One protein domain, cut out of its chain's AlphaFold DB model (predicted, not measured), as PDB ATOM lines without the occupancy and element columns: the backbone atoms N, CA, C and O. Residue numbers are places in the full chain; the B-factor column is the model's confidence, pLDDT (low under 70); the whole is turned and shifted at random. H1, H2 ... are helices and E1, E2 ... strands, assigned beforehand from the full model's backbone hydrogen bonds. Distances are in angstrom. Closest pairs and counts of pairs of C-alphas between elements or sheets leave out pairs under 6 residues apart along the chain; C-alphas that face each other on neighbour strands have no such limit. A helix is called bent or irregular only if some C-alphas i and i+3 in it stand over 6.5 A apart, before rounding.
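What this domain is: This is residues 7 to 119 of the 120 residues of an uncharacterized protein of Thalassocella blandensis (UniProt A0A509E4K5). Three parts form the sides of a triangle: the bent hairpin of strands E2 and E3, the shorter ribbon of strands E1 and E4, and the long helix H1, which has its first turns by E1 and E4 and its later turns by E2 and E3. Residues 7 to 13 run beside E3 and E4, residues 14 to 36 make a large loop by the end of the ribbon that holds Ala 37 and Phe 93, and the link from E1 to E2 makes an arm whose residues 46 to 54 stick out at the corner where the two ribbons meet. The printed part has 113 residues with four named strands and one named helix, in the order E1, E2, E3, E4, H1; the strands make two sheets of two, E1 - E4 and E2 - E3, each antiparallel. The class is mixed, helices and strands, though under half of the printed residues, 55 of 113, are in named elements. The whole is loose, with a radius of gyration of the C-alphas of 17.1 A, and spans 52 by 40 by 22 A.

Where its parts are: Residues 7 to 36 hold no named element. E1 is residues 37 to 42, 16.8 A from first to last C-alpha, and C-alpha 37 is at (65.835, 52.237, 77.422). Residues 43 to 60 follow, again with no named element. E2 is residues 61 to 69, 23.6 A long, and it bends by 57 degrees at residue 66. E3, the longest strand, is residues 75 to 85, 26.9 A long, and it bends by 59 degrees at residue 80; C-alpha 75 is at (64.359, 21.304, 74.578). E4 is residues 88 to 93, 17.2 A long. H1 is residues 96 to 118, 32.9 A long and not bent, and it ends with C-alpha 118 at (56.016, 18.610, 79.549).

How they stand to each other: Near the first printed residue two short pairings tie the unnamed stretch to the strands: residues 7 to 8 with residues 82 to 84 of E3, parallel, and residues 12 to 13 with residues 90 to 91 of E4, parallel. E1 and E4 are antiparallel neighbours at 167 degrees between their directions, with N 39 and O 91 within hydrogen-bond range at 2.9 A and N 89 and O 41 at 2.8 A. In the link after E1, residues 45 to 46 pair with residues 54 to 55, antiparallel. E2 and E3 form a hairpin, antiparallel at 173 degrees, with N 62 and O 84 within hydrogen-bond range at 2.8 A and N 76 and O 68 at 3.1 A. The closest C-alphas of E1 and E2 are those of Gly 42 and Gly 62, 5.8 A apart. Those of E2 and E4 are Gly 62 and Gln 88, 5.5 A apart. E1 and E3 are apart. The closest C-alphas of E1 and H1 are those of Ala 37 and Thr 96, 5.5 A apart. Farther along the helix, the closest C-alphas of E2 and H1 are those of Phe 66 and Leu 110, 7.0 A apart. Those of E3 and H1 are Val 76 and Ile 114, 6.4 A apart. In H1 every O i to N i+4 pair is within hydrogen-bond range.

The domain as a whole: The two C-alphas farthest apart are those of Ala 49 and Asn 119, at 53.4 A. The printed part has no cut. The link from E1 to E2, with 18 residues, is long; the links from E2 to E3, E3 to E4 and E4 to H1 are tight. The mean pLDDT of the printed part is 90.4, and one printed residue, Leu 32, is under 70.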
ATOM      1  N   SER A   7      65.588  40.658  61.890       85.25
ATOM      2  CA  SER A   7      66.326  39.827  60.924       85.25
ATOM      3  C   SER A   7      66.851  40.584  59.706       85.25
ATOM      4  O   SER A   7      66.360  41.664  59.360       85.25
ATOM      5  N   GLY A   8      67.871  40.018  59.052       86.56
ATOM      6  CA  GLY A   8      68.532  40.627  57.897       86.56
ATOM      7  C   GLY A   8      69.105  42.005  58.236       86.56
ATOM      8  O   GLY A   8      69.630  42.223  59.328       86.56
ATOM      9  N   GLY A   9      68.965  42.963  57.319       81.38
ATOM     10  CA  GLY A   9      69.364  44.358  57.543       81.38
ATOM     11  C   GLY A   9      68.517  45.126  58.571       81.38
ATOM     12  O   GLY A   9      68.907  46.218  58.986       81.38
ATOM     13  N   ASN A  10      67.378  44.583  59.017       82.06
ATOM     14  CA  ASN A  10      66.543  45.219  60.035       82.06
ATOM     15  C   ASN A  10      67.111  44.911  61.415       82.06
ATOM     16  O   ASN A  10      66.615  44.032  62.104       82.06
ATOM     17  N   ASN A  11      68.145  45.640  61.821       86.06
ATOM     18  CA  ASN A  11      68.861  45.420  63.075       86.06
ATOM     19  C   ASN A  11      68.285  46.172  64.286       86.06
ATOM     20  O   ASN A  11      68.917  46.269  65.339       86.06
ATOM     21  N   CYS A  12      67.102  46.751  64.149       89.62
ATOM     22  CA  CYS A  12      66.519  47.601  65.166       89.62
ATOM     23  C   CYS A  12      65.034  47.297  65.313       89.62
ATOM     24  O   CYS A  12      64.304  47.239  64.324       89.62
ATOM     25  N   PHE A  13      64.584  47.154  66.556       88.25
ATOM     26  CA  PHE A  13      63.178  47.043  66.884       88.25
ATOM     27  C   PHE A  13      62.749  48.115  67.895       88.25
ATOM     28  O   PHE A  13      63.374  48.252  68.949       88.25
ATOM     29  N   PRO A  14      61.648  48.836  67.637       87.25
ATOM     30  CA  PRO A  14      60.991  48.955  66.334       87.25
ATOM     31  C   PRO A  14      61.928  49.571  65.281       87.25
ATOM     32  O   PRO A  14      62.857  50.299  65.624       87.25
ATOM     33  N   PHE A  15      61.688  49.249  64.006       83.88
ATOM     34  CA  PHE A  15      62.553  49.658  62.891       83.88
ATOM     35  C   PHE A  15      62.484  51.168  62.618       83.88
ATOM     36  O   PHE A  15      63.508  51.832  62.499       83.88
ATOM     37  N   ASP A  16      61.274  51.734  62.593       84.25
ATOM     38  CA  ASP A  16      61.044  53.172  62.426       84.25
ATOM     39  C   ASP A  16      60.955  53.862  63.793       84.25
ATOM     40  O   ASP A  16      59.865  54.137  64.291       84.25
ATOM     41  N   ILE A  17      62.102  54.098  64.440       79.38
ATOM     42  CA  ILE A  17      62.152  54.728  65.773       79.38
ATOM     43  C   ILE A  17      61.424  56.082  65.796       79.38
ATOM     44  O   ILE A  17      60.754  56.386  66.782       79.38
ATOM     45  N   GLU A  18      61.528  56.885  64.734       78.75
ATOM     46  CA  GLU A  18      60.992  58.254  64.701       78.75
ATOM     47  C   GLU A  18      59.458  58.288  64.765       78.75
ATOM     48  O   GLU A  18      58.865  59.178  65.390       78.75
ATOM     49  N   ASN A  19      58.801  57.293  64.164       81.12
ATOM     50  CA  ASN A  19      57.344  57.177  64.179       81.12
ATOM     51  C   ASN A  19      56.823  56.102  65.137       81.12
ATOM     52  O   ASN A  19      55.611  56.018  65.358       81.12
ATOM     53  N   ALA A  20      57.701  55.303  65.742       84.81
ATOM     54  CA  ALA A  20      57.286  54.192  66.575       84.81
ATOM     55  C   ALA A  20      56.718  54.629  67.927       84.81
ATOM     56  O   ALA A  20      57.315  55.374  68.712       84.81
ATOM     57  N   VAL A  21      55.571  54.036  68.242       88.75
ATOM     58  CA  VAL A  21      55.051  53.945  69.601       88.75
ATOM     59  C   VAL A  21      55.673  52.725  70.273       88.75
ATOM     60  O   VAL A  21      55.958  51.719  69.626       88.75
ATOM     61  N   CYS A  22      55.893  52.803  71.582       90.12
ATOM     62  CA  CYS A  22      56.472  51.713  72.341       90.12
ATOM     63  C   CYS A  22      55.639  50.433  72.170       90.12
ATOM     64  O   CYS A  22      54.468  50.426  72.561       90.12
ATOM     65  N   PRO A  23      56.243  49.334  71.683       86.94
ATOM     66  CA  PRO A  23      55.528  48.086  71.407       86.94
ATOM     67  C   PRO A  23      55.014  47.412  72.685       86.94
ATOM     68  O   PRO A  23      54.167  46.526  72.630       86.94
ATOM     69  N   VAL A  24      55.511  47.854  73.846       92.31
ATOM     70  CA  VAL A  24      55.132  47.318  75.151       92.31
ATOM     71  C   VAL A  24      53.886  47.974  75.722       92.31
ATOM     72  O   VAL A  24      52.963  47.280  76.134       92.31
ATOM     73  N   CYS A  25      53.860  49.306  75.783       91.75
ATOM     74  CA  CYS A  25      52.763  50.035  76.420       91.75
ATOM     75  C   CYS A  25      51.776  50.665  75.435       91.75
ATOM     76  O   CYS A  25      50.706  51.083  75.863       91.75
ATOM     77  N   GLY A  26      52.134  50.799  74.154       89.31
ATOM     78  CA  GLY A  26      51.291  51.449  73.149       89.31
ATOM     79  C   GLY A  26      51.018  52.940  73.398       89.31
ATOM     80  O   GLY A  26      50.177  53.512  72.714       89.31
ATOM     81  N   ALA A  27      51.692  53.572  74.368       86.00
ATOM     82  CA  ALA A  27      51.353  54.920  74.838       86.00
ATOM     83  C   ALA A  27      52.392  55.993  74.475       86.00
ATOM     84  O   ALA A  27      52.027  57.095  74.080       86.00
ATOM     85  N   ASN A  28      53.686  55.685  74.601       85.94
ATOM     86  CA  ASN A  28      54.761  56.670  74.446       85.94
ATOM     87  C   ASN A  28      55.565  56.432  73.168       85.94
ATOM     88  O   ASN A  28      55.838  55.281  72.825       85.94
ATOM     89  N   LYS A  29      56.003  57.508  72.506       87.69
ATOM     90  CA  LYS A  29      56.962  57.434  71.393       87.69
ATOM     91  C   LYS A  29      58.364  57.061  71.875       87.69
ATOM     92  O   LYS A  29      58.748  57.405  72.994       87.69
ATOM     93  N   ILE A  30      59.131  56.397  71.018       86.69
ATOM     94  CA  ILE A  30      60.546  56.078  71.249       86.69
ATOM     95  C   ILE A  30      61.424  57.165  70.589       86.69
ATOM     96  O   ILE A  30      61.053  57.734  69.571       86.69
ATOM     97  N   GLY A  31      62.574  57.502  71.180       71.12
ATOM     98  CA  GLY A  31      63.682  58.175  70.476       71.12
ATOM     99  C   GLY A  31      63.606  59.694  70.248       71.12
ATOM    100  O   GLY A  31      64.652  60.311  70.066       71.12
ATOM    101  N   LEU A  32      62.439  60.343  70.316       67.25
ATOM    102  CA  LEU A  32      62.324  61.798  70.101       67.25
ATOM    103  C   LEU A  32      62.165  62.572  71.417       67.25
ATOM    104  O   LEU A  32      61.048  62.785  71.883       67.25
ATOM    105  N   GLY A  33      63.285  62.990  72.019       71.50
ATOM    106  CA  GLY A  33      63.307  63.908  73.173       71.50
ATOM    107  C   GLY A  33      62.727  63.355  74.482       71.50
ATOM    108  O   GLY A  33      62.560  64.108  75.436       71.50
ATOM    109  N   ASN A  34      62.435  62.054  74.528       76.12
ATOM    110  CA  ASN A  34      61.857  61.361  75.676       76.12
ATOM    111  C   ASN A  34      62.862  60.388  76.298       76.12
ATOM    112  O   ASN A  34      63.821  59.957  75.650       76.12
ATOM    113  N   GLU A  35      62.607  59.999  77.547       81.88
ATOM    114  CA  GLU A  35      63.326  58.894  78.177       81.88
ATOM    115  C   GLU A  35      63.204  57.615  77.339       81.88
ATOM    116  O   GLU A  35      62.162  57.303  76.757       81.88
ATOM    117  N   CYS A  36      64.300  56.868  77.271       89.88
ATOM    118  CA  CYS A  36      64.393  55.640  76.503       89.88
ATOM    119  C   CYS A  36      65.297  54.632  77.215       89.88
ATOM    120  O   CYS A  36      66.178  54.986  77.996       89.88
ATOM    121  N   ALA A  37      65.029  53.355  76.966       92.88
ATOM    122  CA  ALA A  37      65.835  52.237  77.422       92.88
ATOM    123  C   ALA A  37      66.127  51.320  76.235       92.88
ATOM    124  O   ALA A  37      65.285  51.167  75.348       92.88
ATOM    125  N   PHE A  38      67.307  50.709  76.240       92.69
ATOM    126  CA  PHE A  38      67.829  49.963  75.103       92.69
ATOM    127  C   PHE A  38      68.422  48.633  75.558       92.69
ATOM    128  O   PHE A  38      69.084  48.569  76.593       92.69
ATOM    129  N   ILE A  39      68.223  47.593  74.752       93.94
ATOM    130  CA  ILE A  39      69.009  46.361  74.803       93.94
ATOM    131  C   ILE A  39      69.805  46.308  73.506       93.94
ATOM    132  O   ILE A  39      69.221  46.157  72.435       93.94
ATOM    133  N   HIS A  40      71.125  46.436  73.614       93.94
ATOM    134  CA  HIS A  40      72.040  46.237  72.496       93.94
ATOM    135  C   HIS A  40      72.665  44.854  72.607       93.94
ATOM    136  O   HIS A  40      73.126  44.464  73.681       93.94
ATOM    137  N   GLY A  41      72.709  44.138  71.495       92.06
ATOM    138  CA  GLY A  41      73.449  42.894  71.386       92.06
ATOM    139  C   GLY A  41      74.266  42.891  70.112       92.06
ATOM    140  O   GLY A  41      73.888  43.495  69.110       92.06
ATOM    141  N   GLY A  42      75.412  42.228  70.152       91.00
ATOM    142  CA  GLY A  42      76.163  41.977  68.943       91.00
ATOM    143  C   GLY A  42      77.589  41.527  69.163       91.00
ATOM    144  O   GLY A  42      78.066  41.421  70.293       91.00
ATOM    145  N   ALA A  43      78.263  41.269  68.050       89.56
ATOM    146  CA  ALA A  43      79.652  40.852  68.022       89.56
ATOM    147  C   ALA A  43      80.449  41.664  66.997       89.56
ATOM    148  O   ALA A  43      79.936  42.103  65.970       89.56
ATOM    149  N   LEU A  44      81.734  41.837  67.294       89.19
ATOM    150  CA  LEU A  44      82.721  42.433  66.403       89.19
ATOM    151  C   LEU A  44      83.870  41.442  66.230       89.19
ATOM    152  O   LEU A  44      84.205  40.700  67.156       89.19
ATOM    153  N   VAL A  45      84.486  41.433  65.052       91.00
ATOM    154  CA  VAL A  45      85.652  40.584  64.785       91.00
ATOM    155  C   VAL A  45      86.904  41.296  65.288       91.00
ATOM    156  O   VAL A  45      87.056  42.505  65.126       91.00
ATOM    157  N   LEU A  46      87.813  40.546  65.908       92.75
ATOM    158  CA  LEU A  46      89.143  41.049  66.242       92.75
ATOM    159  C   LEU A  46      89.980  41.179  64.971       92.75
ATOM    160  O   LEU A  46      90.030  40.249  64.164       92.75
ATOM    161  N   ASP A  47      90.676  42.303  64.824       92.12
ATOM    162  CA  ASP A  47      91.629  42.482  63.734       92.12
ATOM    163  C   ASP A  47      92.755  41.432  63.865       92.12
ATOM    164  O   ASP A  47      93.440  41.382  64.896       92.12
ATOM    165  N   PRO A  48      92.971  40.572  62.849       91.56
ATOM    166  CA  PRO A  48      94.011  39.551  62.902       91.56
ATOM    167  C   PRO A  48      95.428  40.144  62.980       91.56
ATOM    168  O   PRO A  48      96.335  39.466  63.463       91.56
ATOM    169  N   ALA A  49      95.627  41.390  62.532       94.56
ATOM    170  CA  ALA A  49      96.908  42.090  62.585       94.56
ATOM    171  C   ALA A  49      97.143  42.829  63.916       94.56
ATOM    172  O   ALA A  49      98.291  43.006  64.322       94.56
ATOM    173  N   ASP A  50      96.085  43.243  64.618       94.62
ATOM    174  CA  ASP A  50      96.171  43.894  65.931       94.62
ATOM    175  C   ASP A  50      94.984  43.492  66.813       94.62
ATOM    176  O   ASP A  50      93.916  44.095  66.756       94.62
ATOM    177  N   LYS A  51      95.191  42.526  67.716       89.25
ATOM    178  CA  LYS A  51      94.149  42.002  68.624       89.25
ATOM    179  C   LYS A  51      93.556  43.031  69.602       89.25
ATOM    180  O   LYS A  51      92.723  42.671  70.426       89.25
ATOM    181  N   ARG A  52      93.997  44.290  69.573       92.00
ATOM    182  CA  ARG A  52      93.395  45.395  70.337       92.00
ATOM    183  C   ARG A  52      92.375  46.185  69.519       92.00
ATOM    184  O   ARG A  52      91.712  47.057  70.072       92.00
ATOM    185  N   LYS A  53      92.266  45.915  68.216       91.25
ATOM    186  CA  LYS A  53      91.313  46.554  67.313       91.25
ATOM    187  C   LYS A  53      90.153  45.617  67.014       91.25
ATOM    188  O   LYS A  53      90.325  44.411  66.842       91.25
ATOM    189  N   LEU A  54      88.975  46.216  66.933       91.19
ATOM    190  CA  LEU A  54      87.739  45.569  66.522       91.19
ATOM    191  C   LEU A  54      87.374  46.089  65.134       91.19
ATOM    192  O   LEU A  54      87.492  47.287  64.873       91.19
ATOM    193  N   ILE A  55      86.947  45.192  64.253       89.31
ATOM    194  CA  ILE A  55      86.519  45.508  62.893       89.31
ATOM    195  C   ILE A  55      85.056  45.122  62.704       89.31
ATOM    196  O   ILE A  55      84.594  44.078  63.175       89.31
ATOM    197  N   HIS A  56      84.328  45.976  61.987       85.31
ATOM    198  CA  HIS A  56      83.022  45.613  61.457       85.31
ATOM    199  C   HIS A  56      83.213  44.563  60.366       85.31
ATOM    200  O   HIS A  56      84.119  44.673  59.537       85.31
ATOM    201  N   SER A  57      82.366  43.542  60.375       85.75
ATOM    202  CA  SER A  57      82.347  42.528  59.334       85.75
ATOM    203  C   SER A  57      80.909  42.185  58.985       85.75
ATOM    204  O   SER A  57      80.084  41.951  59.864       85.75
ATOM    205  N   ASP A  58      80.660  42.115  57.686       87.00
ATOM    206  CA  ASP A  58      79.451  41.590  57.054       87.00
ATOM    207  C   ASP A  58      79.315  40.064  57.204       87.00
ATOM    208  O   ASP A  58      78.261  39.502  56.940       87.00
ATOM    209  N   LYS A  59      80.370  39.382  57.665       87.38
ATOM    210  CA  LYS A  59      80.407  37.925  57.872       87.38
ATOM    211  C   LYS A  59      79.910  37.490  59.249       87.38
ATOM    212  O   LYS A  59      80.048  36.320  59.600       87.38
ATOM    213  N   ILE A  60      79.406  38.422  60.051       90.50
ATOM    214  CA  ILE A  60      78.847  38.142  61.373       90.50
ATOM    215  C   ILE A  60      77.337  38.268  61.270       90.50
ATOM    216  O   ILE A  60      76.827  39.309  60.860       90.50
ATOM    217  N   HIS A  61      76.637  37.214  61.668       90.81
ATOM    218  CA  HIS A  61      75.188  37.214  61.800       90.81
ATOM    219  C   HIS A  61      74.840  37.254  63.284       90.81
ATOM    220  O   HIS A  61      75.352  36.464  64.081       90.81
ATOM    221  N   GLY A  62      74.028  38.233  63.662       90.81
ATOM    222  CA  GLY A  62      73.610  38.458  65.035       90.81
ATOM    223  C   GLY A  62      72.377  37.632  65.344       90.81
ATOM    224  O   GLY A  62      71.494  37.490  64.498       90.81
ATOM    225  N   PHE A  63      72.310  37.116  66.566       93.12
ATOM    226  CA  PHE A  63      71.159  36.360  67.023       93.12
ATOM    227  C   PHE A  63      70.853  36.605  68.502       93.12
ATOM    228  O   PHE A  63      71.716  37.031  69.279       93.12
ATOM    229  N   LEU A  64      69.610  36.326  68.879       94.00
ATOM    230  CA  LEU A  64      69.141  36.283  70.256       94.00
ATOM    231  C   LEU A  64      68.043  35.231  70.366       94.00
ATOM    232  O   LEU A  64      66.983  35.383  69.755       94.00
ATOM    233  N   PHE A  65      68.291  34.222  71.193       93.62
ATOM    234  CA  PHE A  65      67.351  33.152  71.498       93.62
ATOM    235  C   PHE A  65      67.157  33.050  73.005       93.62
ATOM    236  O   PHE A  65      68.064  33.367  73.778       93.62
ATOM    237  N   PHE A  66      65.977  32.597  73.404       94.25
ATOM    238  CA  PHE A  66      65.703  32.120  74.752       94.25
ATOM    239  C   PHE A  66      65.474  30.623  74.644       94.25
ATOM    240  O   PHE A  66      64.588  30.205  73.901       94.25
ATOM    241  N   ASP A  67      66.269  29.839  75.364       95.50
ATOM    242  CA  ASP A  67      66.210  28.386  75.341       95.50
ATOM    243  C   ASP A  67      66.047  27.796  76.748       95.50
ATOM    244  O   ASP A  67      66.380  28.395  77.774       95.50
ATOM    245  N   TRP A  68      65.492  26.592  76.796       96.62
ATOM    246  CA  TRP A  68      65.452  25.761  77.987       96.62
ATOM    247  C   TRP A  68      65.853  24.340  77.630       96.62
ATOM    248  O   TRP A  68      65.332  23.740  76.689       96.62
ATOM    249  N   ASN A  69      66.762  23.799  78.435       95.94
ATOM    250  CA  ASN A  69      67.206  22.417  78.359       95.94
ATOM    251  C   ASN A  69      66.620  21.647  79.548       95.94
ATOM    252  O   ASN A  69      66.965  21.905  80.705       95.94
ATOM    253  N   GLY A  70      65.712  20.725  79.248       91.62
ATOM    254  CA  GLY A  70      65.010  19.892  80.210       91.62
ATOM    255  C   GLY A  70      65.692  18.561  80.505       91.62
ATOM    256  O   GLY A  70      66.793  18.258  80.044       91.62
ATOM    257  N   LEU A  71      65.001  17.738  81.295       90.62
ATOM    258  CA  LEU A  71      65.379  16.340  81.491       90.62
ATOM    259  C   LEU A  71      65.009  15.517  80.249       90.62
ATOM    260  O   LEU A  71      64.192  15.933  79.433       90.62
ATOM    261  N   GLU A  72      65.632  14.345  80.110       88.56
ATOM    262  CA  GLU A  72      65.285  13.359  79.070       88.56
ATOM    263  C   GLU A  72      65.365  13.897  77.625       88.56
ATOM    264  O   GLU A  72      64.708  13.392  76.722       88.56
ATOM    265  N   GLY A  73      66.212  14.907  77.389       87.12
ATOM    266  CA  GLY A  73      66.441  15.472  76.056       87.12
ATOM    267  C   GLY A  73      65.356  16.439  75.578       87.12
ATOM    268  O   GLY A  73      65.351  16.800  74.403       87.12
ATOM    269  N   GLN A  74      64.449  16.872  76.457       92.62
ATOM    270  CA  GLN A  74      63.480  17.916  76.133       92.62
ATOM    271  C   GLN A  74      64.189  19.256  75.933       92.62
ATOM    272  O   GLN A  74      65.018  19.656  76.751       92.62
ATOM    273  N   THR A  75      63.845  19.962  74.862       94.44
ATOM    274  CA  THR A  75      64.359  21.304  74.578       94.44
ATOM    275  C   THR A  75      63.225  22.178  74.075       94.44
ATOM    276  O   THR A  75      62.342  21.696  73.364       94.44
ATOM    277  N   VAL A  76      63.238  23.448  74.464       95.06
ATOM    278  CA  VAL A  76      62.395  24.470  73.843       95.06
ATOM    279  C   VAL A  76      63.220  25.710  73.589       95.06
ATOM    280  O   VAL A  76      64.096  26.047  74.385       95.06
ATOM    281  N   ASP A  77      62.899  26.408  72.514       93.94
ATOM    282  CA  ASP A  77      63.466  27.709  72.221       93.94
ATOM    283  C   ASP A  77      62.442  28.633  71.546       93.94
ATOM    284  O   ASP A  77      61.325  28.247  71.156       93.94
ATOM    285  N   PHE A  78      62.811  29.908  71.488       93.25
ATOM    286  CA  PHE A  78      62.271  30.855  70.528       93.25
ATOM    287  C   PHE A  78      63.259  31.989  70.261       93.25
ATOM    288  O   PHE A  78      64.199  32.244  71.019       93.25
ATOM    289  N   GLU A  79      63.000  32.691  69.166       92.50
ATOM    290  CA  GLU A  79      63.927  33.623  68.547       92.50
ATOM    291  C   GLU A  79      63.407  35.062  68.662       92.50
ATOM    292  O   GLU A  79      62.226  35.330  68.439       92.50
ATOM    293  N   LEU A  80      64.292  35.998  69.008       92.00
ATOM    294  CA  LEU A  80      64.026  37.447  69.012       92.00
ATOM    295  C   LEU A  80      64.863  38.192  67.964       92.00
ATOM    296  O   LEU A  80      64.488  39.258  67.470       92.00
ATOM    297  N   ALA A  81      66.026  37.643  67.631       92.31
ATOM    298  CA  ALA A  81      66.861  38.120  66.544       92.31
ATOM    299  C   ALA A  81      67.471  36.921  65.821       92.31
ATOM    300  O   ALA A  81      68.026  36.037  66.474       92.31
ATOM    301  N   VAL A  82      67.376  36.903  64.493       91.50
ATOM    302  CA  VAL A  82      67.849  35.808  63.634       91.50
ATOM    303  C   VAL A  82      68.498  36.401  62.405       91.50
ATOM    304  O   VAL A  82      67.917  37.275  61.770       91.50
ATOM    305  N   ASP A  83      69.691  35.924  62.059       90.31
ATOM    306  CA  ASP A  83      70.403  36.351  60.852       90.31
ATOM    307  C   ASP A  83      70.497  37.878  60.702       90.31
ATOM    308  O   ASP A  83      70.317  38.425  59.614       90.31
ATOM    309  N   VAL A  84      70.752  38.596  61.804       92.19
ATOM    310  CA  VAL A  84      70.904  40.054  61.746       92.19
ATOM    311  C   VAL A  84      72.239  40.397  61.093       92.19
ATOM    312  O   VAL A  84      73.304  40.074  61.628       92.19
ATOM    313  N   GLU A  85      72.184  41.065  59.944       91.38
ATOM    314  CA  GLU A  85      73.356  41.465  59.169       91.38
ATOM    315  C   GLU A  85      74.298  42.343  60.004       91.38
ATOM    316  O   GLU A  85      73.875  43.190  60.795       91.38
ATOM    317  N   ASN A  86      75.608  42.165  59.811       90.31
ATOM    318  CA  ASN A  86      76.667  42.855  60.560       90.31
ATOM    319  C   ASN A  86      76.686  42.570  62.072       90.31
ATOM    320  O   ASN A  86      77.382  43.260  62.827       90.31
ATOM    321  N   GLY A  87      75.948  41.556  62.525       90.25
ATOM    322  CA  GLY A  87      76.136  40.972  63.843       90.25
ATOM    323  C   GLY A  87      75.633  41.804  65.008       90.25
ATOM    324  O   GLY A  87      75.972  41.470  66.135       90.25
ATOM    325  N   GLN A  88      74.896  42.888  64.777       92.94
ATOM    326  CA  GLN A  88      74.500  43.846  65.811       92.94
ATOM    327  C   GLN A  88      73.009  44.097  65.728       92.94
ATOM    328  O   GLN A  88      72.516  44.293  64.630       92.94
ATOM    329  N   TYR A  89      72.314  44.135  66.863       93.75
ATOM    330  CA  TYR A  89      70.893  44.453  66.952       93.75
ATOM    331  C   TYR A  89      70.573  45.337  68.162       93.75
ATOM    332  O   TYR A  89      71.319  45.385  69.142       93.75
ATOM    333  N   THR A  90      69.440  46.038  68.101       93.31
ATOM    334  CA  THR A  90      68.943  46.898  69.181       93.31
ATOM    335  C   THR A  90      67.439  46.741  69.386       93.31
ATOM    336  O   THR A  90      66.665  46.887  68.445       93.31
ATOM    337  N   PHE A  91      67.013  46.539  70.633       93.62
ATOM    338  CA  PHE A  91      65.614  46.655  71.051       93.62
ATOM    339  C   PHE A  91      65.423  47.938  71.858       93.62
ATOM    340  O   PHE A  91      66.151  48.183  72.822       93.62
ATOM    341  N   ASN A  92      64.438  48.750  71.483       92.75
ATOM    342  CA  ASN A  92      64.205  50.076  72.043       92.75
ATOM    343  C   ASN A  92      62.871  50.128  72.791       92.75
ATOM    344  O   ASN A  92      61.835  49.653  72.317       92.75
ATOM    345  N   PHE A  93      62.878  50.788  73.944       93.62
ATOM    346  CA  PHE A  93      61.728  50.927  74.829       93.62
ATOM    347  C   PHE A  93      61.605  52.371  75.309       93.62
ATOM    348  O   PHE A  93      62.602  53.061  75.495       93.62
ATOM    349  N   CYS A  94      60.387  52.828  75.603       93.56
ATOM    350  CA  CYS A  94      60.176  54.183  76.129       93.56
ATOM    351  C   CYS A  94      60.521  54.328  77.626       93.56
ATOM    352  O   CYS A  94      60.310  55.385  78.203       93.56
ATOM    353  N   SER A  95      60.897  53.242  78.311       93.81
ATOM    354  CA  SER A  95      61.285  53.250  79.729       93.81
ATOM    355  C   SER A  95      61.861  51.898  80.149       93.81
ATOM    356  O   SER A  95      61.558  50.862  79.547       93.81
ATOM    357  N   THR A  96      62.591  51.876  81.263       95.44
ATOM    358  CA  THR A  96      63.042  50.631  81.910       95.44
ATOM    359  C   THR A  96      61.877  49.771  82.414       95.44
ATOM    360  O   THR A  96      61.999  48.550  82.473       95.44
ATOM    361  N   LYS A  97      60.718  50.372  82.724       95.75
ATOM    362  CA  LYS A  97      59.485  49.638  83.058       95.75
ATOM    363  C   LYS A  97      58.979  48.825  81.865       95.75
ATOM    364  O   LYS A  97      58.632  47.661  82.033       95.75
ATOM    365  N   CYS A  98      58.964  49.422  80.673       94.75
ATOM    366  CA  CYS A  98      58.583  48.722  79.446       94.75
ATOM    367  C   CYS A  98      59.604  47.640  79.075       94.75
ATOM    368  O   CYS A  98      59.211  46.522  78.770       94.75
ATOM    369  N   MET A  99      60.900  47.931  79.195       95.62
ATOM    370  CA  MET A  99      61.958  46.933  78.995       95.62
ATOM    371  C   MET A  99      61.817  45.737  79.953       95.62
ATOM    372  O   MET A  99      61.899  44.592  79.526       95.62
ATOM    373  N   ARG A 100      61.535  45.982  81.241       97.31
ATOM    374  CA  ARG A 100      61.260  44.915  82.217       97.31
ATOM    375  C   ARG A 100      60.042  44.086  81.824       97.31
ATOM    376  O   ARG A 100      60.110  42.868  81.872       97.31
ATOM    377  N   ALA A 101      58.937  44.731  81.452       96.06
ATOM    378  CA  ALA A 101      57.728  44.019  81.040       96.06
ATOM    379  C   ALA A 101      57.965  43.166  79.782       96.06
ATOM    380  O   ALA A 101      57.460  42.053  79.706       96.06
ATOM    381  N   PHE A 102      58.776  43.652  78.839       95.50
ATOM    382  CA  PHE A 102      59.210  42.879  77.678       95.50
ATOM    383  C   PHE A 102      60.027  41.641  78.074       95.50
ATOM    384  O   PHE A 102      59.690  40.539  77.656       95.50
ATOM    385  N   LEU A 103      61.058  41.803  78.912       95.94
ATOM    386  CA  LEU A 103      61.894  40.688  79.375       95.94
ATOM    387  C   LEU A 103      61.088  39.652  80.163       95.94
ATOM    388  O   LEU A 103      61.242  38.460  79.927       95.94
ATOM    389  N   ASN A 104      60.193  40.099  81.047       96.50
ATOM    390  CA  ASN A 104      59.285  39.198  81.752       96.50
ATOM    391  C   ASN A 104      58.412  38.430  80.762       96.50
ATOM    392  O   ASN A 104      58.335  37.218  80.864       96.50
ATOM    393  N   LYS A 105      57.841  39.099  79.750       95.38
ATOM    394  CA  LYS A 105      57.026  38.402  78.752       95.38
ATOM    395  C   LYS A 105      57.836  37.369  77.961       95.38
ATOM    396  O   LYS A 105      57.285  36.324  77.639       95.38
ATOM    397  N   CYS A 106      59.120  37.624  77.682       95.19
ATOM    398  CA  CYS A 106      60.021  36.631  77.076       95.19
ATOM    399  C   CYS A 106      60.151  35.380  77.958       95.19
ATOM    400  O   CYS A 106      60.078  34.265  77.453       95.19
ATOM    401  N   VAL A 107      60.305  35.564  79.273       96.25
ATOM    402  CA  VAL A 107      60.347  34.452  80.233       96.25
ATOM    403  C   VAL A 107      58.995  33.742  80.302       96.25
ATOM    404  O   VAL A 107      58.973  32.527  80.155       96.25
ATOM    405  N   ASP A 108      57.882  34.474  80.410       96.19
ATOM    406  CA  ASP A 108      56.533  33.891  80.428       96.19
ATOM    407  C   ASP A 108      56.295  33.016  79.180       96.19
ATOM    408  O   ASP A 108      55.768  31.914  79.276       96.19
ATOM    409  N   GLN A 109      56.724  33.472  77.996       94.88
ATOM    410  CA  GLN A 109      56.610  32.701  76.752       94.88
ATOM    411  C   GLN A 109      57.468  31.432  76.763       94.88
ATOM    412  O   GLN A 109      57.060  30.410  76.204       94.88
ATOM    413  N   LEU A 110      58.662  31.497  77.358       95.75
ATOM    414  CA  LEU A 110      59.510  30.322  77.532       95.75
ATOM    415  C   LEU A 110      58.825  29.316  78.462       95.75
ATOM    416  O   LEU A 110      58.755  28.139  78.133       95.75
ATOM    417  N   GLU A 111      58.281  29.781  79.586       96.38
ATOM    418  CA  GLU A 111      57.550  28.955  80.550       96.38
ATOM    419  C   GLU A 111      56.306  28.307  79.924       96.38
ATOM    420  O   GLU A 111      56.112  27.104  80.085       96.38
ATOM    421  N   GLU A 112      55.520  29.058  79.145       95.44
ATOM    422  CA  GLU A 112      54.381  28.534  78.375       95.44
ATOM    423  C   GLU A 112      54.821  27.364  77.466       95.44
ATOM    424  O   GLU A 112      54.262  26.269  77.549       95.44
ATOM    425  N   LYS A 113      55.894  27.547  76.680       94.94
ATOM    426  CA  LYS A 113      56.458  26.501  75.800       94.94
ATOM    427  C   LYS A 113      56.977  25.282  76.569       94.94
ATOM    428  O   LYS A 113      56.840  24.147  76.105       94.94
ATOM    429  N   ILE A 114      57.592  25.497  77.733       95.62
ATOM    430  CA  ILE A 114      58.071  24.415  78.605       95.62
ATOM    431  C   ILE A 114      56.891  23.560  79.073       95.62
ATOM    432  O   ILE A 114      56.967  22.332  79.029       95.62
ATOM    433  N   GLU A 115      55.808  24.186  79.529       95.75
ATOM    434  CA  GLU A 115      54.643  23.466  80.047       95.75
ATOM    435  C   GLU A 115      53.889  22.708  78.946       95.75
ATOM    436  O   GLU A 115      53.468  21.576  79.190       95.75
ATOM    437  N   GLU A 116      53.811  23.262  77.731       93.62
ATOM    438  CA  GLU A 116      53.321  22.555  76.534       93.62
ATOM    439  C   GLU A 116      54.175  21.319  76.208       93.62
ATOM    440  O   GLU A 116      53.654  20.270  75.847       93.62
ATOM    441  N   THR A 117      55.496  21.414  76.383       92.94
ATOM    442  CA  THR A 117      56.424  20.302  76.106       92.94
ATOM    443  C   THR A 117      56.366  19.207  77.174       92.94
ATOM    444  O   THR A 117      56.523  18.026  76.863       92.94
ATOM    445  N   LYS A 118      56.143  19.572  78.442       89.75
ATOM    446  CA  LYS A 118      56.016  18.610  79.549       89.75
ATOM    447  C   LYS A 118      54.660  17.904  79.580       89.75
ATOM    448  O   LYS A 118      54.598  16.776  80.065       89.75
ATOM    449  N   ASN A 119      53.603  18.557  79.095       83.69
ATOM    450  CA  ASN A 119      52.234  18.035  79.078       83.69
ATOM    451  C   ASN A 119      51.688  17.969  77.632       83.69
ATOM    452  O   ASN A 119      50.781  18.738  77.307       83.69
TER     453      ASN A 119